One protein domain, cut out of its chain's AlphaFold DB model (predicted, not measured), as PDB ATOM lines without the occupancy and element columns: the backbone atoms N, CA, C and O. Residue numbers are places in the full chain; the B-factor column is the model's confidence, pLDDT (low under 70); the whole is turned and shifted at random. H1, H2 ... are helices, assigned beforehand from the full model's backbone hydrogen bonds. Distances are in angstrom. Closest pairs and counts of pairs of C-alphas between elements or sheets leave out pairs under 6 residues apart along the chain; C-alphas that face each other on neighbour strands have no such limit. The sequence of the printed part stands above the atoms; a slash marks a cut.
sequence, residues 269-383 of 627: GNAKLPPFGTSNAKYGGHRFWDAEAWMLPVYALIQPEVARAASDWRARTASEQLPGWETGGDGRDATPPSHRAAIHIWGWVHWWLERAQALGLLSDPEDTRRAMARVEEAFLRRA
ATOM      1  N   GLY A 269       4.570 -46.086  40.242       82.12
ATOM      2  CA  GLY A 269       3.499 -45.575  41.098       82.12
ATOM      3  C   GLY A 269       3.994 -45.025  42.438       82.12
ATOM      4  O   GLY A 269       4.775 -45.660  43.135       82.12
ATOM      5  N   ASN A 270       3.543 -43.832  42.823       82.81
ATOM      6  CA  ASN A 270       3.837 -43.212  44.120       82.81
ATOM      7  C   ASN A 270       2.751 -42.186  44.485       82.81
ATOM      8  O   ASN A 270       1.930 -41.840  43.649       82.81
ATOM      9  N   ALA A 271       2.752 -41.648  45.706       84.06
ATOM     10  CA  ALA A 271       1.704 -40.723  46.163       84.06
ATOM     11  C   ALA A 271       1.653 -39.368  45.419       84.06
ATOM     12  O   ALA A 271       0.694 -38.619  45.561       84.06
ATOM     13  N   LYS A 272       2.676 -39.000  44.642       83.94
ATOM     14  CA  LYS A 272       2.675 -37.756  43.859       83.94
ATOM     15  C   LYS A 272       2.304 -37.994  42.397       83.94
ATOM     16  O   LYS A 272       1.680 -37.123  41.815       83.94
ATOM     17  N   LEU A 273       2.655 -39.147  41.826       89.75
ATOM     18  CA  LEU A 273       2.432 -39.496  40.415       89.75
ATOM     19  C   LEU A 273       2.919 -38.423  39.420       89.75
ATOM     20  O   LEU A 273       2.124 -37.878  38.659       89.75
ATOM     21  N   PRO A 274       4.220 -38.086  39.406       87.75
ATOM     22  CA  PRO A 274       4.777 -37.293  38.316       87.75
ATOM     23  C   PRO A 274       4.795 -38.091  36.992       87.75
ATOM     24  O   PRO A 274       4.831 -39.326  37.044       87.75
ATOM     25  N   PRO A 275       4.871 -37.425  35.821       90.19
ATOM     26  CA  PRO A 275       4.790 -38.079  34.507       90.19
ATOM     27  C   PRO A 275       5.818 -39.196  34.275       90.19
ATOM     28  O   PRO A 275       5.539 -40.175  33.595       90.19
ATOM     29  N   PHE A 276       7.008 -39.080  34.871       81.50
ATOM     30  CA  PHE A 276       8.084 -40.077  34.781       81.50
ATOM     31  C   PHE A 276       8.260 -40.919  36.053       81.50
ATOM     32  O   PHE A 276       9.274 -41.590  36.230       81.50
ATOM     33  N   GLY A 277       7.308 -40.866  36.989       76.31
ATOM     34  CA  GLY A 277       7.443 -41.549  38.274       76.31
ATOM     35  C   GLY A 277       8.750 -41.178  38.979       76.31
ATOM     36  O   GLY A 277       9.020 -40.012  39.265       76.31
ATOM     37  N   THR A 278       9.570 -42.187  39.254       66.62
ATOM     38  CA  THR A 278      10.918 -42.025  39.814       66.62
ATOM     39  C   THR A 278      12.027 -42.348  38.815       66.62
ATOM     40  O   THR A 278      13.190 -42.398  39.201       66.62
ATOM     41  N   SER A 279      11.709 -42.551  37.534       60.47
ATOM     42  CA  SER A 279      12.703 -43.007  36.561       60.47
ATOM     43  C   SER A 279      13.691 -41.928  36.146       60.47
ATOM     44  O   SER A 279      14.805 -42.253  35.755       60.47
ATOM     45  N   ASN A 280      13.321 -40.648  36.200       60.75
ATOM     46  CA  ASN A 280      14.224 -39.565  35.834       60.75
ATOM     47  C   ASN A 280      13.877 -38.244  36.536       60.75
ATOM     48  O   ASN A 280      12.813 -38.073  37.128       60.75
ATOM     49  N   ALA A 281      14.816 -37.299  36.473       62.56
ATOM     50  CA  ALA A 281      14.683 -35.976  37.082       62.56
ATOM     51  C   ALA A 281      13.906 -34.966  36.214       62.56
ATOM     52  O   ALA A 281      13.782 -33.798  36.600       62.56
ATOM     53  N   LYS A 282      13.415 -35.373  35.034       67.00
ATOM     54  CA  LYS A 282      12.672 -34.483  34.142       67.00
ATOM     55  C   LYS A 282      11.417 -33.989  34.858       67.00
ATOM     56  O   LYS A 282      10.823 -34.684  35.681       67.00
ATOM     57  N   TYR A 283      11.079 -32.730  34.599       77.56
ATOM     58  CA  TYR A 283       9.995 -32.017  35.274       77.56
ATOM     59  C   TYR A 283      10.130 -31.917  36.806       77.56
ATOM     60  O   TYR A 283       9.144 -31.693  37.499       77.56
ATOM     61  N   GLY A 284      11.331 -32.123  37.371       71.81
ATOM     62  CA  GLY A 284      11.576 -31.997  38.817       71.81
ATOM     63  C   GLY A 284      10.811 -33.013  39.674       71.81
ATOM     64  O   GLY A 284      10.676 -32.842  40.889       71.81
ATOM     65  N   GLY A 285      10.256 -34.056  39.047       77.38
ATOM     66  CA  GLY A 285       9.273 -34.931  39.670       77.38
ATOM     67  C   GLY A 285       8.014 -34.185  40.120       77.38
ATOM     68  O   GLY A 285       7.384 -34.624  41.074       77.38
ATOM     69  N   HIS A 286       7.655 -33.042  39.540       85.81
ATOM     70  CA  HIS A 286       6.413 -32.344  39.870       85.81
ATOM     71  C   HIS A 286       5.192 -33.135  39.392       85.81
ATOM     72  O   HIS A 286       5.273 -33.933  38.458       85.81
ATOM     73  N   ARG A 287       4.054 -32.928  40.056       92.38
ATOM     74  CA  ARG A 287       2.771 -33.483  39.622       92.38
ATOM     75  C   ARG A 287       2.096 -32.524  38.652       92.38
ATOM     76  O   ARG A 287       1.983 -31.338  38.955       92.38
ATOM     77  N   PHE A 288       1.596 -33.084  37.563       96.75
ATOM     78  CA  PHE A 288       0.853 -32.412  36.505       96.75
ATOM     79  C   PHE A 288      -0.545 -33.025  36.400       96.75
ATOM     80  O   PHE A 288      -0.840 -34.027  37.056       96.75
ATOM     81  N   TRP A 289      -1.380 -32.447  35.541       96.88
ATOM     82  CA  TRP A 289      -2.680 -32.992  35.137       96.88
ATOM     83  C   TRP A 289      -2.598 -34.411  34.542       96.88
ATOM     84  O   TRP A 289      -3.595 -35.132  34.576       96.88
ATOM     85  N   ASP A 290      -1.418 -34.844  34.076       97.69
ATOM     86  CA  ASP A 290      -1.068 -36.230  33.735       97.69
ATOM     87  C   ASP A 290      -1.570 -37.235  34.777       97.69
ATOM     88  O   ASP A 290      -2.146 -38.275  34.438       97.69
ATOM     89  N   ALA A 291      -1.377 -36.904  36.058       97.94
ATOM     90  CA  ALA A 291      -1.777 -37.756  37.161       97.94
ATOM     91  C   ALA A 291      -3.286 -37.991  37.126       97.94
ATOM     92  O   ALA A 291      -3.725 -39.136  37.136       97.94
ATOM     93  N   GLU A 292      -4.070 -36.914  37.069       98.19
ATOM     94  CA  GLU A 292      -5.527 -36.968  37.101       98.19
ATOM     95  C   GLU A 292      -6.132 -37.557  35.823       98.19
ATOM     96  O   GLU A 292      -7.006 -38.412  35.918       98.19
ATOM     97  N   ALA A 293      -5.679 -37.131  34.643       97.31
ATOM     98  CA  ALA A 293      -6.331 -37.473  33.379       97.31
ATOM     99  C   ALA A 293      -5.820 -38.780  32.738       97.31
ATOM    100  O   ALA A 293      -6.608 -39.481  32.101       97.31
ATOM    101  N   TRP A 294      -4.550 -39.159  32.939       97.75
ATOM    102  CA  TRP A 294      -3.962 -40.367  32.333       97.75
ATOM    103  C   TRP A 294      -3.713 -41.488  33.341       97.75
ATOM    104  O   TRP A 294      -4.083 -42.639  33.110       97.75
ATOM    105  N   MET A 295      -3.078 -41.185  34.467       98.38
ATOM    106  CA  MET A 295      -2.510 -42.235  35.317       98.38
ATOM    107  C   MET A 295      -3.521 -42.803  36.315       98.38
ATOM    108  O   MET A 295      -3.705 -44.017  36.414       98.38
ATOM    109  N   LEU A 296      -4.182 -41.928  37.065       98.50
ATOM    110  CA  LEU A 296      -5.074 -42.289  38.159       98.50
ATOM    111  C   LEU A 296      -6.267 -43.174  37.757       98.50
ATOM    112  O   LEU A 296      -6.544 -44.111  38.511       98.50
ATOM    113  N   PRO A 297      -6.926 -42.976  36.595       97.81
ATOM    114  CA  PRO A 297      -7.979 -43.883  36.137       97.81
ATOM    115  C   PRO A 297      -7.509 -45.341  36.066       97.81
ATOM    116  O   PRO A 297      -8.201 -46.244  36.528       97.81
ATOM    117  N   VAL A 298      -6.282 -45.572  35.591       98.25
ATOM    118  CA  VAL A 298      -5.703 -46.919  35.516       98.25
ATOM    119  C   VAL A 298      -5.301 -47.421  36.904       98.25
ATOM    120  O   VAL A 298      -5.690 -48.524  37.290       98.25
ATOM    121  N   TYR A 299      -4.574 -46.613  37.689       98.19
ATOM    122  CA  TYR A 299      -4.137 -47.006  39.038       98.19
ATOM    123  C   TYR A 299      -5.298 -47.377  39.957       98.19
ATOM    124  O   TYR A 299      -5.149 -48.288  40.766       98.19
ATOM    125  N   ALA A 300      -6.450 -46.719  39.832       97.38
ATOM    126  CA  ALA A 300      -7.621 -47.046  40.639       97.38
ATOM    127  C   ALA A 300      -8.086 -48.498  40.482       97.38
ATOM    128  O   ALA A 300      -8.617 -49.059  41.436       97.38
ATOM    129  N   LEU A 301      -7.857 -49.097  39.310       96.69
ATOM    130  CA  LEU A 301      -8.205 -50.485  39.024       96.69
ATOM    131  C   LEU A 301      -7.056 -51.447  39.337       96.69
ATOM    132  O   LEU A 301      -7.314 -52.557  39.796       96.69
ATOM    133  N   ILE A 302      -5.800 -51.050  39.095       95.31
ATOM    134  CA  ILE A 302      -4.662 -51.985  39.167       95.31
ATOM    135  C   ILE A 302      -3.883 -51.953  40.490       95.31
ATOM    136  O   ILE A 302      -3.331 -52.976  40.886       95.31
ATOM    137  N   GLN A 303      -3.842 -50.804  41.174       93.81
ATOM    138  CA  GLN A 303      -3.139 -50.579  42.446       93.81
ATOM    139  C   GLN A 303      -3.863 -49.494  43.269       93.81
ATOM    140  O   GLN A 303      -3.414 -48.336  43.330       93.81
ATOM    141  N   PRO A 304      -5.010 -49.820  43.893       94.75
ATOM    142  CA  PRO A 304      -5.838 -48.841  44.595       94.75
ATOM    143  C   PRO A 304      -5.109 -48.169  45.764       94.75
ATOM    144  O   PRO A 304      -5.477 -47.061  46.147       94.75
ATOM    145  N   GLU A 305      -4.064 -48.783  46.322       93.94
ATOM    146  CA  GLU A 305      -3.205 -48.186  47.344       93.94
ATOM    147  C   GLU A 305      -2.436 -46.969  46.815       93.94
ATOM    148  O   GLU A 305      -2.355 -45.944  47.498       93.94
ATOM    149  N   VAL A 306      -1.937 -47.042  45.576       94.62
ATOM    150  CA  VAL A 306      -1.270 -45.921  44.901       94.62
ATOM    151  C   VAL A 306      -2.299 -44.849  44.555       94.62
ATOM    152  O   VAL A 306      -2.073 -43.672  44.838       94.62
ATOM    153  N   ALA A 307      -3.449 -45.249  44.003       97.31
ATOM    154  CA  ALA A 307      -4.520 -44.320  43.650       97.31
ATOM    155  C   ALA A 307      -5.072 -43.577  44.877       97.31
ATOM    156  O   ALA A 307      -5.234 -42.358  44.820       97.31
ATOM    157  N   ARG A 308      -5.298 -44.273  45.999       97.38
ATOM    158  CA  ARG A 308      -5.699 -43.689  47.289       97.38
ATOM    159  C   ARG A 308      -4.661 -42.696  47.782       97.38
ATOM    160  O   ARG A 308      -4.986 -41.529  47.966       97.38
ATOM    161  N   ALA A 309      -3.403 -43.124  47.916       96.06
ATOM    162  CA  ALA A 309      -2.334 -42.261  48.412       96.06
ATOM    163  C   ALA A 309      -2.174 -40.994  47.557       96.06
ATOM    164  O   ALA A 309      -2.000 -39.898  48.094       96.06
ATOM    165  N   ALA A 310      -2.278 -41.128  46.233       96.81
ATOM    166  CA  ALA A 310      -2.184 -40.002  45.318       96.81
ATOM    167  C   ALA A 310      -3.420 -39.098  45.310       96.81
ATOM    168  O   ALA A 310      -3.282 -37.881  45.149       96.81
ATOM    169  N   SER A 311      -4.613 -39.652  45.503       98.06
ATOM    170  CA  SER A 311      -5.851 -38.873  45.589       98.06
ATOM    171  C   SER A 311      -5.927 -38.102  46.906       98.06
ATOM    172  O   SER A 311      -6.174 -36.901  46.879       98.06
ATOM    173  N   ASP A 312      -5.605 -38.745  48.031       97.19
ATOM    174  CA  ASP A 312      -5.558 -38.110  49.355       97.19
ATOM    175  C   ASP A 312      -4.494 -37.006  49.408       97.19
ATOM    176  O   ASP A 312      -4.748 -35.907  49.905       97.19
ATOM    177  N   TRP A 313      -3.305 -37.249  48.840       95.38
ATOM    178  CA  TRP A 313      -2.272 -36.214  48.744       95.38
ATOM    179  C   TRP A 313      -2.769 -34.992  47.961       95.38
ATOM    180  O   TRP A 313      -2.523 -33.853  48.374       95.38
ATOM    181  N   ARG A 314      -3.490 -35.207  46.851       96.94
ATOM    182  CA  ARG A 314      -4.046 -34.112  46.046       96.94
ATOM    183  C   ARG A 314      -5.169 -33.388  46.777       96.94
ATOM    184  O   ARG A 314      -5.160 -32.165  46.772       96.94
ATOM    185  N   ALA A 315      -6.092 -34.111  47.408       97.56
ATOM    186  CA  ALA A 315      -7.184 -33.525  48.179       97.56
ATOM    187  C   ALA A 315      -6.642 -32.607  49.283       97.56
ATOM    188  O   ALA A 315      -7.007 -31.436  49.332       97.56
ATOM    189  N   ARG A 316      -5.683 -33.087  50.084       96.31
ATOM    190  CA  ARG A 316      -5.051 -32.288  51.144       96.31
ATOM    191  C   ARG A 316      -4.350 -31.042  50.602       96.31
ATOM    192  O   ARG A 316      -4.597 -29.932  51.054       96.31
ATOM    193  N   THR A 317      -3.486 -31.199  49.601       95.19
ATOM    194  CA  THR A 317      -2.728 -30.054  49.058       95.19
ATOM    195  C   THR A 317      -3.634 -29.026  48.375       95.19
ATOM    196  O   THR A 317      -3.429 -27.823  48.536       95.19
ATOM    197  N   ALA A 318      -4.676 -29.478  47.672       96.31
ATOM    198  CA  ALA A 318      -5.658 -28.606  47.036       96.31
ATOM    199  C   ALA A 318      -6.643 -27.964  48.035       96.31
ATOM    200  O   ALA A 318      -7.234 -26.921  47.744       96.31
ATOM    201  N   SER A 319      -6.827 -28.540  49.229       96.56
ATOM    202  CA  SER A 319      -7.643 -27.926  50.283       96.56
ATOM    203  C   SER A 319      -6.958 -26.681  50.867       96.56
ATOM    204  O   SER A 319      -7.607 -25.673  51.193       96.56
ATOM    205  N   GLU A 320      -5.628 -26.711  50.934       95.12
ATOM    206  CA  GLU A 320      -4.779 -25.630  51.435       95.12
ATOM    207  C   GLU A 320      -4.579 -24.505  50.407       95.12
ATOM    208  O   GLU A 320      -4.695 -23.332  50.766       95.12
ATOM    209  N   GLN A 321      -4.361 -24.831  49.129       94.50
ATOM    210  CA  GLN A 321      -4.112 -23.853  48.060       94.50
ATOM    211  C   GLN A 321      -4.561 -24.355  46.684       94.50
ATOM    212  O   GLN A 321      -4.819 -25.536  46.502       94.50
ATOM    213  N   LEU A 322      -4.665 -23.463  45.694       95.50
ATOM    214  CA  LEU A 322      -5.021 -23.889  44.339       95.50
ATOM    215  C   LEU A 322      -3.919 -24.763  43.725       95.50
ATOM    216  O   LEU A 322      -2.740 -24.430  43.872       95.50
ATOM    217  N   PRO A 323      -4.276 -25.852  43.021       95.31
ATOM    218  CA  PRO A 323      -3.287 -26.671  42.344       95.31
ATOM    219  C   PRO A 323      -2.680 -25.890  41.172       95.31
ATOM    220  O   PRO A 323      -3.399 -25.336  40.338       95.31
ATOM    221  N   GLY A 324      -1.350 -25.853  41.123       94.62
ATOM    222  CA  GLY A 324      -0.593 -25.339  39.983       94.62
ATOM    223  C   GLY A 324      -0.497 -26.362  38.855       94.62
ATOM    224  O   GLY A 324      -0.630 -27.563  39.105       94.62
ATOM    225  N   TRP A 325      -0.213 -25.886  37.637       95.44
ATOM    226  CA  TRP A 325       0.123 -26.731  36.481       95.44
ATOM    227  C   TRP A 325       1.238 -27.719  36.823       95.44
ATOM    228  O   TRP A 325       1.121 -28.910  36.550       95.44
ATOM    229  N   GLU A 326       2.265 -27.222  37.516       94.12
ATOM    230  CA  GLU A 326       3.281 -28.028  38.180       94.12
ATOM    231  C   GLU A 326       3.117 -27.906  39.693       94.12
ATOM    232  O   GLU A 326       3.221 -26.816  40.259       94.12
ATOM    233  N   THR A 327       2.889 -29.025  40.378       89.94
ATOM    234  CA  THR A 327       2.853 -29.058  41.844       89.94
ATOM    235  C   THR A 327       4.105 -29.735  42.405       89.94
ATOM    236  O   THR A 327       4.391 -30.899  42.098       89.94
ATOM    237  N   GLY A 328       4.843 -29.016  43.253       82.06
ATOM    238  CA  GLY A 328       6.038 -29.499  43.940       82.06
ATOM    239  C   GLY A 328       5.754 -30.562  45.009       82.06
ATOM    240  O   GLY A 328       4.612 -30.884  45.333       82.06
ATOM    241  N   GLY A 329       6.818 -31.123  45.594       77.12
ATOM    242  CA  GLY A 329       6.702 -32.163  46.630       77.12
ATOM    243  C   GLY A 329       6.082 -31.689  47.951       77.12
ATOM    244  O   GLY A 329       5.526 -32.502  48.684       77.12
ATOM    245  N   ASP A 330       6.149 -30.389  48.238       76.44
ATOM    246  CA  ASP A 330       5.507 -29.733  49.383       76.44
ATOM    247  C   ASP A 330       4.063 -29.288  49.081       76.44
ATOM    248  O   ASP A 330       3.449 -28.601  49.890       76.44
ATOM    249  N   GLY A 331       3.528 -29.658  47.913       79.62
ATOM    250  CA  GLY A 331       2.187 -29.288  47.473       79.62
ATOM    251  C   GLY A 331       2.084 -27.882  46.886       79.62
ATOM    252  O   GLY A 331       0.997 -27.525  46.435       79.62
ATOM    253  N   ARG A 332       3.167 -27.089  46.884       86.25
ATOM    254  CA  ARG A 332       3.168 -25.713  46.366       86.25
ATOM    255  C   ARG A 332       3.201 -25.664  44.852       86.25
ATOM    256  O   ARG A 332       3.752 -26.544  44.190       86.25
ATOM    257  N   ASP A 333       2.622 -24.592  44.328       91.81
ATOM    258  CA  ASP A 333       2.696 -24.257  42.916       91.81
ATOM    259  C   ASP A 333       4.153 -23.963  42.522       91.81
ATOM    260  O   ASP A 333       4.768 -23.007  43.001       91.81
ATOM    261  N   ALA A 334       4.698 -24.816  41.660       91.44
ATOM    262  CA  ALA A 334       6.027 -24.695  41.073       91.44
ATOM    263  C   ALA A 334       5.963 -24.248  39.600       91.44
ATOM    264  O   ALA A 334       6.977 -24.263  38.901       91.44
ATOM    265  N   THR A 335       4.784 -23.838  39.124       93.19
ATOM    266  CA  THR A 335       4.524 -23.507  37.723       93.19
ATOM    267  C   THR A 335       5.361 -22.310  37.264       93.19
ATOM    268  O   THR A 335       5.258 -21.214  37.844       93.19
ATOM    269  N   PRO A 336       6.140 -22.457  36.175       91.75
ATOM    270  CA  PRO A 336       6.827 -21.336  35.549       91.75
ATOM    271  C   PRO A 336       5.838 -20.229  35.146       91.75
ATOM    272  O   PRO A 336       4.735 -20.541  34.695       91.75
ATOM    273  N   PRO A 337       6.207 -18.934  35.219       91.69
ATOM    274  CA  PRO A 337       5.302 -17.832  34.878       91.69
ATOM    275  C   PRO A 337       4.608 -17.973  33.516       91.69
ATOM    276  O   PRO A 337       3.450 -17.589  33.383       91.69
ATOM    277  N   SER A 338       5.283 -18.576  32.532       89.94
ATOM    278  CA  SER A 338       4.753 -18.811  31.187       89.94
ATOM    279  C   SER A 338       3.598 -19.811  31.111       89.94
ATOM    280  O   SER A 338       2.912 -19.802  30.102       89.94
ATOM    281  N   HIS A 339       3.362 -20.634  32.139       93.06
ATOM    282  CA  HIS A 339       2.320 -21.673  32.151       93.06
ATOM    283  C   HIS A 339       1.235 -21.438  33.210       93.06
ATOM    284  O   HIS A 339       0.287 -22.208  33.309       93.06
ATOM    285  N   ARG A 340       1.310 -20.350  33.991       93.25
ATOM    286  CA  ARG A 340       0.352 -20.076  35.084       93.25
ATOM    287  C   ARG A 340      -1.098 -19.914  34.627       93.25
ATOM    288  O   ARG A 340      -2.011 -20.075  35.428       93.25
ATOM    289  N   ALA A 341      -1.310 -19.584  33.356       95.75
ATOM    290  CA  ALA A 341      -2.641 -19.474  32.772       95.75
ATOM    291  C   ALA A 341      -3.230 -20.831  32.331       95.75
ATOM    292  O   ALA A 341      -4.361 -20.847  31.848       95.75
ATOM    293  N   ALA A 342      -2.520 -21.956  32.507       96.81
ATOM    294  CA  ALA A 342      -3.008 -23.313  32.227       96.81
ATOM    295  C   ALA A 342      -3.963 -23.804  33.330       96.81
ATOM    296  O   ALA A 342      -3.718 -24.785  34.029       96.81
ATOM    297  N   ILE A 343      -5.062 -23.074  33.522       97.50
ATOM    298  CA  ILE A 343      -5.992 -23.259  34.644       97.50
ATOM    299  C   ILE A 343      -6.866 -24.516  34.519       97.50
ATOM    300  O   ILE A 343      -7.552 -24.883  35.471       97.50
ATOM    301  N   HIS A 344      -6.828 -25.217  33.381       97.88
ATOM    302  CA  HIS A 344      -7.555 -26.475  33.206       97.88
ATOM    303  C   HIS A 344      -7.140 -27.548  34.228       97.88
ATOM    304  O   HIS A 344      -7.951 -28.411  34.560       97.88
ATOM    305  N   ILE A 345      -5.934 -27.467  34.808       97.94
ATOM    306  CA  ILE A 345      -5.522 -28.311  35.944       97.94
ATOM    307  C   ILE A 345      -6.522 -28.272  37.109       97.94
ATOM    308  O   ILE A 345      -6.767 -29.305  37.729       97.94
ATOM    309  N   TRP A 346      -7.150 -27.125  37.390       98.31
ATOM    310  CA  TRP A 346      -8.153 -27.014  38.455       98.31
ATOM    311  C   TRP A 346      -9.331 -27.949  38.182       98.31
ATOM    312  O   TRP A 346      -9.735 -28.735  39.039       98.31
ATOM    313  N   GLY A 347      -9.819 -27.913  36.944       98.31
ATOM    314  CA  GLY A 347     -10.883 -28.778  36.469       98.31
ATOM    315  C   GLY A 347     -10.512 -30.256  36.501       98.31
ATOM    316  O   GLY A 347     -11.326 -31.064  36.933       98.31
ATOM    317  N   TRP A 348      -9.291 -30.615  36.101       98.62
ATOM    318  CA  TRP A 348      -8.815 -32.002  36.146       98.62
ATOM    319  C   TRP A 348      -8.718 -32.550  37.571       98.62
ATOM    320  O   TRP A 348      -9.135 -33.681  37.821       98.62
ATOM    321  N   VAL A 349      -8.256 -31.732  38.521       98.44
ATOM    322  CA  VAL A 349      -8.261 -32.079  39.950       98.44
ATOM    323  C   VAL A 349      -9.681 -32.338  40.438       98.44
ATOM    324  O   VAL A 349      -9.930 -33.385  41.031       98.44
ATOM    325  N   HIS A 350     -10.627 -31.449  40.140       98.12
ATOM    326  CA  HIS A 350     -12.025 -31.672  40.506       98.12
ATOM    327  C   HIS A 350     -12.610 -32.927  39.833       98.12
ATOM    328  O   HIS A 350     -13.209 -33.765  40.503       98.12
ATOM    329  N   TRP A 351     -12.389 -33.093  38.525       98.19
ATOM    330  CA  TRP A 351     -12.859 -34.228  37.718       98.19
ATOM    331  C   TRP A 351     -12.393 -35.577  38.274       98.19
ATOM    332  O   TRP A 351     -13.160 -36.548  38.268       98.19
ATOM    333  N   TRP A 352     -11.150 -35.638  38.757       98.38
ATOM    334  CA  TRP A 352     -10.617 -36.837  39.387       98.38
ATOM    335  C   TRP A 352     -11.168 -37.041  40.797       98.38
ATOM    336  O   TRP A 352     -11.567 -38.156  41.120       98.38
ATOM    337  N   LEU A 353     -11.230 -35.998  41.633       98.06
ATOM    338  CA  LEU A 353     -11.721 -36.133  43.010       98.06
ATOM    339  C   LEU A 353     -13.161 -36.663  43.062       98.06
ATOM    340  O   LEU A 353     -13.455 -37.514  43.899       98.06
ATOM    341  N   GLU A 354     -14.027 -36.272  42.125       96.19
ATOM    342  CA  GLU A 354     -15.375 -36.852  42.003       96.19
ATOM    343  C   GLU A 354     -15.347 -38.363  41.733       96.19
ATOM    344  O   GLU A 354     -16.094 -39.132  42.343       96.19
ATOM    345  N   ARG A 355     -14.455 -38.812  40.846       97.00
ATOM    346  CA  ARG A 355     -14.284 -40.238  40.528       97.00
ATOM    347  C   ARG A 355     -13.664 -40.998  41.691       97.00
ATOM    348  O   ARG A 355     -14.108 -42.095  42.009       97.00
ATOM    349  N   ALA A 356     -12.683 -40.405  42.363       97.56
ATOM    350  CA  ALA A 356     -12.071 -40.977  43.550       97.56
ATOM    351  C   ALA A 356     -13.093 -41.141  44.692       97.56
ATOM    352  O   ALA A 356     -13.062 -42.164  45.377       97.56
ATOM    353  N   GLN A 357     -14.034 -40.201  44.859       96.00
ATOM    354  CA  GLN A 357     -15.178 -40.358  45.770       96.00
ATOM    355  C   GLN A 357     -16.075 -41.529  45.357       96.00
ATOM    356  O   GLN A 357     -16.370 -42.385  46.189       96.00
ATOM    357  N   ALA A 358     -16.469 -41.602  44.081       95.88
ATOM    358  CA  ALA A 358     -17.311 -42.683  43.560       95.88
ATOM    359  C   ALA A 358     -16.685 -44.074  43.786       95.88
ATOM    360  O   ALA A 358     -17.372 -45.025  44.163       95.88
ATOM    361  N   LEU A 359     -15.365 -44.166  43.622       96.44
ATOM    362  CA  LEU A 359     -14.566 -45.381  43.796       96.44
ATOM    363  C   LEU A 359     -14.172 -45.672  45.257       96.44
ATOM    364  O   LEU A 359     -13.491 -46.665  45.513       96.44
ATOM    365  N   GLY A 360     -14.568 -44.834  46.221       95.06
ATOM    366  CA  GLY A 360     -14.238 -45.027  47.639       95.06
ATOM    367  C   GLY A 360     -12.739 -44.902  47.957       95.06
ATOM    368  O   GLY A 360     -12.246 -45.503  48.915       95.06
ATOM    369  N   LEU A 361     -11.991 -44.152  47.142       95.50
ATOM    370  CA  LEU A 361     -10.536 -44.002  47.257       95.50
ATOM    371  C   LEU A 361     -10.102 -42.913  48.237       95.50
ATOM    372  O   LEU A 361      -8.936 -42.893  48.606       95.50
ATOM    373  N   LEU A 362     -10.994 -42.015  48.648       94.75
ATOM    374  CA  LEU A 362     -10.645 -40.886  49.511       94.75
ATOM    375  C   LEU A 362     -10.850 -41.232  50.980       94.75
ATOM    376  O   LEU A 362     -11.849 -41.854  51.344       94.75
ATOM    377  N   SER A 363      -9.893 -40.831  51.809       91.44
ATOM    378  CA  SER A 363      -9.879 -41.136  53.242       91.44
ATOM    379  C   SER A 363     -10.411 -39.976  54.092       91.44
ATOM    380  O   SER A 363     -11.003 -40.221  55.140       91.44
ATOM    381  N   ASP A 364     -10.243 -38.728  53.633       91.50
ATOM    382  CA  ASP A 364     -10.736 -37.516  54.303       91.50
ATOM    383  C   ASP A 364     -11.768 -36.767  53.423       91.50
ATOM    384  O   ASP A 364     -11.414 -36.109  52.430       91.50
ATOM    385  N   PRO A 365     -13.069 -36.855  53.760       91.81
ATOM    386  CA  PRO A 365     -14.122 -36.144  53.038       91.81
ATOM    387  C   PRO A 365     -14.035 -34.616  53.148       91.81
ATOM    388  O   PRO A 365     -14.481 -33.921  52.233       91.81
ATOM    389  N   GLU A 366     -13.482 -34.081  54.238       96.25
ATOM    390  CA  GLU A 366     -13.420 -32.642  54.499       96.25
ATOM    391  C   GLU A 366     -12.341 -31.970  53.647       96.25
ATOM    392  O   GLU A 366     -12.612 -30.947  53.009       96.25
ATOM    393  N   ASP A 367     -11.157 -32.577  53.549       97.12
ATOM    394  CA  ASP A 367     -10.111 -32.110  52.632       97.12
ATOM    395  C   ASP A 367     -10.601 -32.120  51.184       97.12
ATOM    396  O   ASP A 367     -10.433 -31.141  50.453       97.12
ATOM    397  N   THR A 368     -11.294 -33.187  50.787       96.62
ATOM    398  CA  THR A 368     -11.888 -33.303  49.450       96.62
ATOM    399  C   THR A 368     -12.902 -32.191  49.189       96.62
ATOM    400  O   THR A 368     -12.824 -31.495  48.174       96.62
ATOM    401  N   ARG A 369     -13.838 -31.981  50.122       96.56
ATOM    402  CA  ARG A 369     -14.869 -30.941  50.021       96.56
ATOM    403  C   ARG A 369     -14.244 -29.550  49.910       96.56
ATOM    404  O   ARG A 369     -14.662 -28.757  49.067       96.56
ATOM    405  N   ARG A 370     -13.231 -29.255  50.730       98.06
ATOM    406  CA  ARG A 370     -12.499 -27.981  50.704       98.06
ATOM    407  C   ARG A 370     -11.728 -27.783  49.400       98.06
ATOM    408  O   ARG A 370     -11.756 -26.680  48.857       98.06
ATOM    409  N   ALA A 371     -11.075 -28.823  48.883       97.56
ATOM    410  CA  ALA A 371     -10.369 -28.774  47.606       97.56
ATOM    411  C   ALA A 371     -11.319 -28.473  46.437       97.56
ATOM    412  O   ALA A 371     -11.061 -27.563  45.649       97.56
ATOM    413  N   MET A 372     -12.439 -29.195  46.354       97.50
ATOM    414  CA  MET A 372     -13.441 -28.997  45.303       97.50
ATOM    415  C   MET A 372     -14.069 -27.599  45.372       97.50
ATOM    416  O   MET A 372     -14.112 -26.908  44.355       97.50
ATOM    417  N   ALA A 373     -14.452 -27.135  46.568       97.75
ATOM    418  CA  ALA A 373     -15.003 -25.792  46.764       97.75
ATOM    419  C   ALA A 373     -14.002 -24.683  46.391       97.75
ATOM    420  O   ALA A 373     -14.373 -23.673  45.797       97.75
ATOM    421  N   ARG A 374     -12.710 -24.869  46.696       97.75
ATOM    422  CA  ARG A 374     -11.660 -23.913  46.316       97.75
ATOM    423  C   ARG A 374     -11.507 -23.806  44.797       97.75
ATOM    424  O   ARG A 374     -11.323 -22.702  44.288       97.75
ATOM    425  N   VAL A 375     -11.563 -24.936  44.087       97.94
ATOM    426  CA  VAL A 375     -11.526 -24.974  42.617       97.94
ATOM    427  C   VAL A 375     -12.748 -24.274  42.019       97.94
ATOM    428  O   VAL A 375     -12.590 -23.449  41.121       97.94
ATOM    429  N   GLU A 376     -13.944 -24.556  42.534       98.12
ATOM    430  CA  GLU A 376     -15.190 -23.908  42.104       98.12
ATOM    431  C   GLU A 376     -15.121 -22.383  42.270       98.12
ATOM    432  O   GLU A 376     -15.314 -21.636  41.308       98.12
ATOM    433  N   GLU A 377     -14.718 -21.910  43.449       98.06
ATOM    434  CA  GLU A 377     -14.543 -20.483  43.732       98.06
ATOM    435  C   GLU A 377     -13.480 -19.831  42.824       98.06
ATOM    436  O   GLU A 377     -13.588 -18.663  42.444       98.06
ATOM    437  N   ALA A 378     -12.429 -20.567  42.453       97.88
ATOM    438  CA  ALA A 378     -11.417 -20.073  41.526       97.88
ATOM    439  C   ALA A 378     -11.944 -19.915  40.098       97.88
ATOM    440  O   ALA A 378     -11.649 -18.892  39.480       97.88
ATOM    441  N   PHE A 379     -12.750 -20.855  39.595       98.38
ATOM    442  CA  PHE A 379     -13.414 -20.685  38.302       98.38
ATOM    443  C   PHE A 379     -14.373 -19.493  38.315       98.38
ATOM    444  O   PHE A 379     -14.297 -18.669  37.407       98.38
ATOM    445  N   LEU A 380     -15.184 -19.328  39.367       97.94
ATOM    446  CA  LEU A 380     -16.078 -18.170  39.514       97.94
ATOM    447  C   LEU A 380     -15.320 -16.837  39.488       97.94
ATOM    448  O   LEU A 380     -15.726 -15.910  38.795       97.94
ATOM    449  N   ARG A 381     -14.194 -16.741  40.205       97.69
ATOM    450  CA  ARG A 381     -13.349 -15.531  40.202       97.69
ATOM    451  C   ARG A 381     -12.665 -15.276  38.867       97.69
ATOM    452  O   ARG A 381     -12.362 -14.129  38.552       97.69
ATOM    453  N   ARG A 382     -12.325 -16.339  38.140       97.75
ATOM    454  CA  ARG A 382     -11.572 -16.256  36.888       97.75
ATOM    455  C   ARG A 382     -12.456 -15.954  35.681       97.75
ATOM    456  O   ARG A 382     -11.935 -15.505  34.659       97.75
ATOM    457  N   ALA A 383     -13.742 -16.241  35.805       97.44
ATOM    458  CA  ALA A 383     -14.721 -16.061  34.763       97.44
ATOM    459  C   ALA A 383     -15.029 -14.577  34.509       97.44
ATOM    460  O   ALA A 383     -15.179 -13.781  35.435       97.44
TER     461      ALA A 383
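AT A GLANCE: This is residues 269 to 383 of the 627 residues of the protein "Glycoside hydrolase family 65 protein" of Armatimonadetes bacterium (UniProt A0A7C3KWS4). Two helical hairpins, H4 with H5 and H2 with H3, pack into one body, with short H1 to one side. All helix by class, it has 115 printed residues with five named helices, H1 to H5. It is compact, radius of gyration of the C-alphas 13.1 A, spans 37, 33 and 21 A.

HOW THE PARTS SIT: H5, residues 365 to 382, touches H3, residues 304 to 320, at a steep tilt of 53 degrees with 367 to 374 alone; closest C-alphas Ser 319 and Ala 371, 3.9 A. H4, residues 344 to 358, forms a hairpin with H5, and H2, residues 290 to 302, with H3. H1, residues 282 to 285, is apart from the others. Every O i to N i+4 pair in H3 and H5 is within hydrogen-bond range; H2 has 5 of 9, H4 10 of 11.

IN THESE COORDINATES: H5, 25.7 A long, ends at C-alpha 382 (-11.572, -16.256, 36.888); H3 begins at C-alpha 304 (-5.838, -48.841, 44.595).

THE WHOLE: The printed part has no cut; H3 to H4 is a long link; residues 278 to 282 have pLDDT under 70.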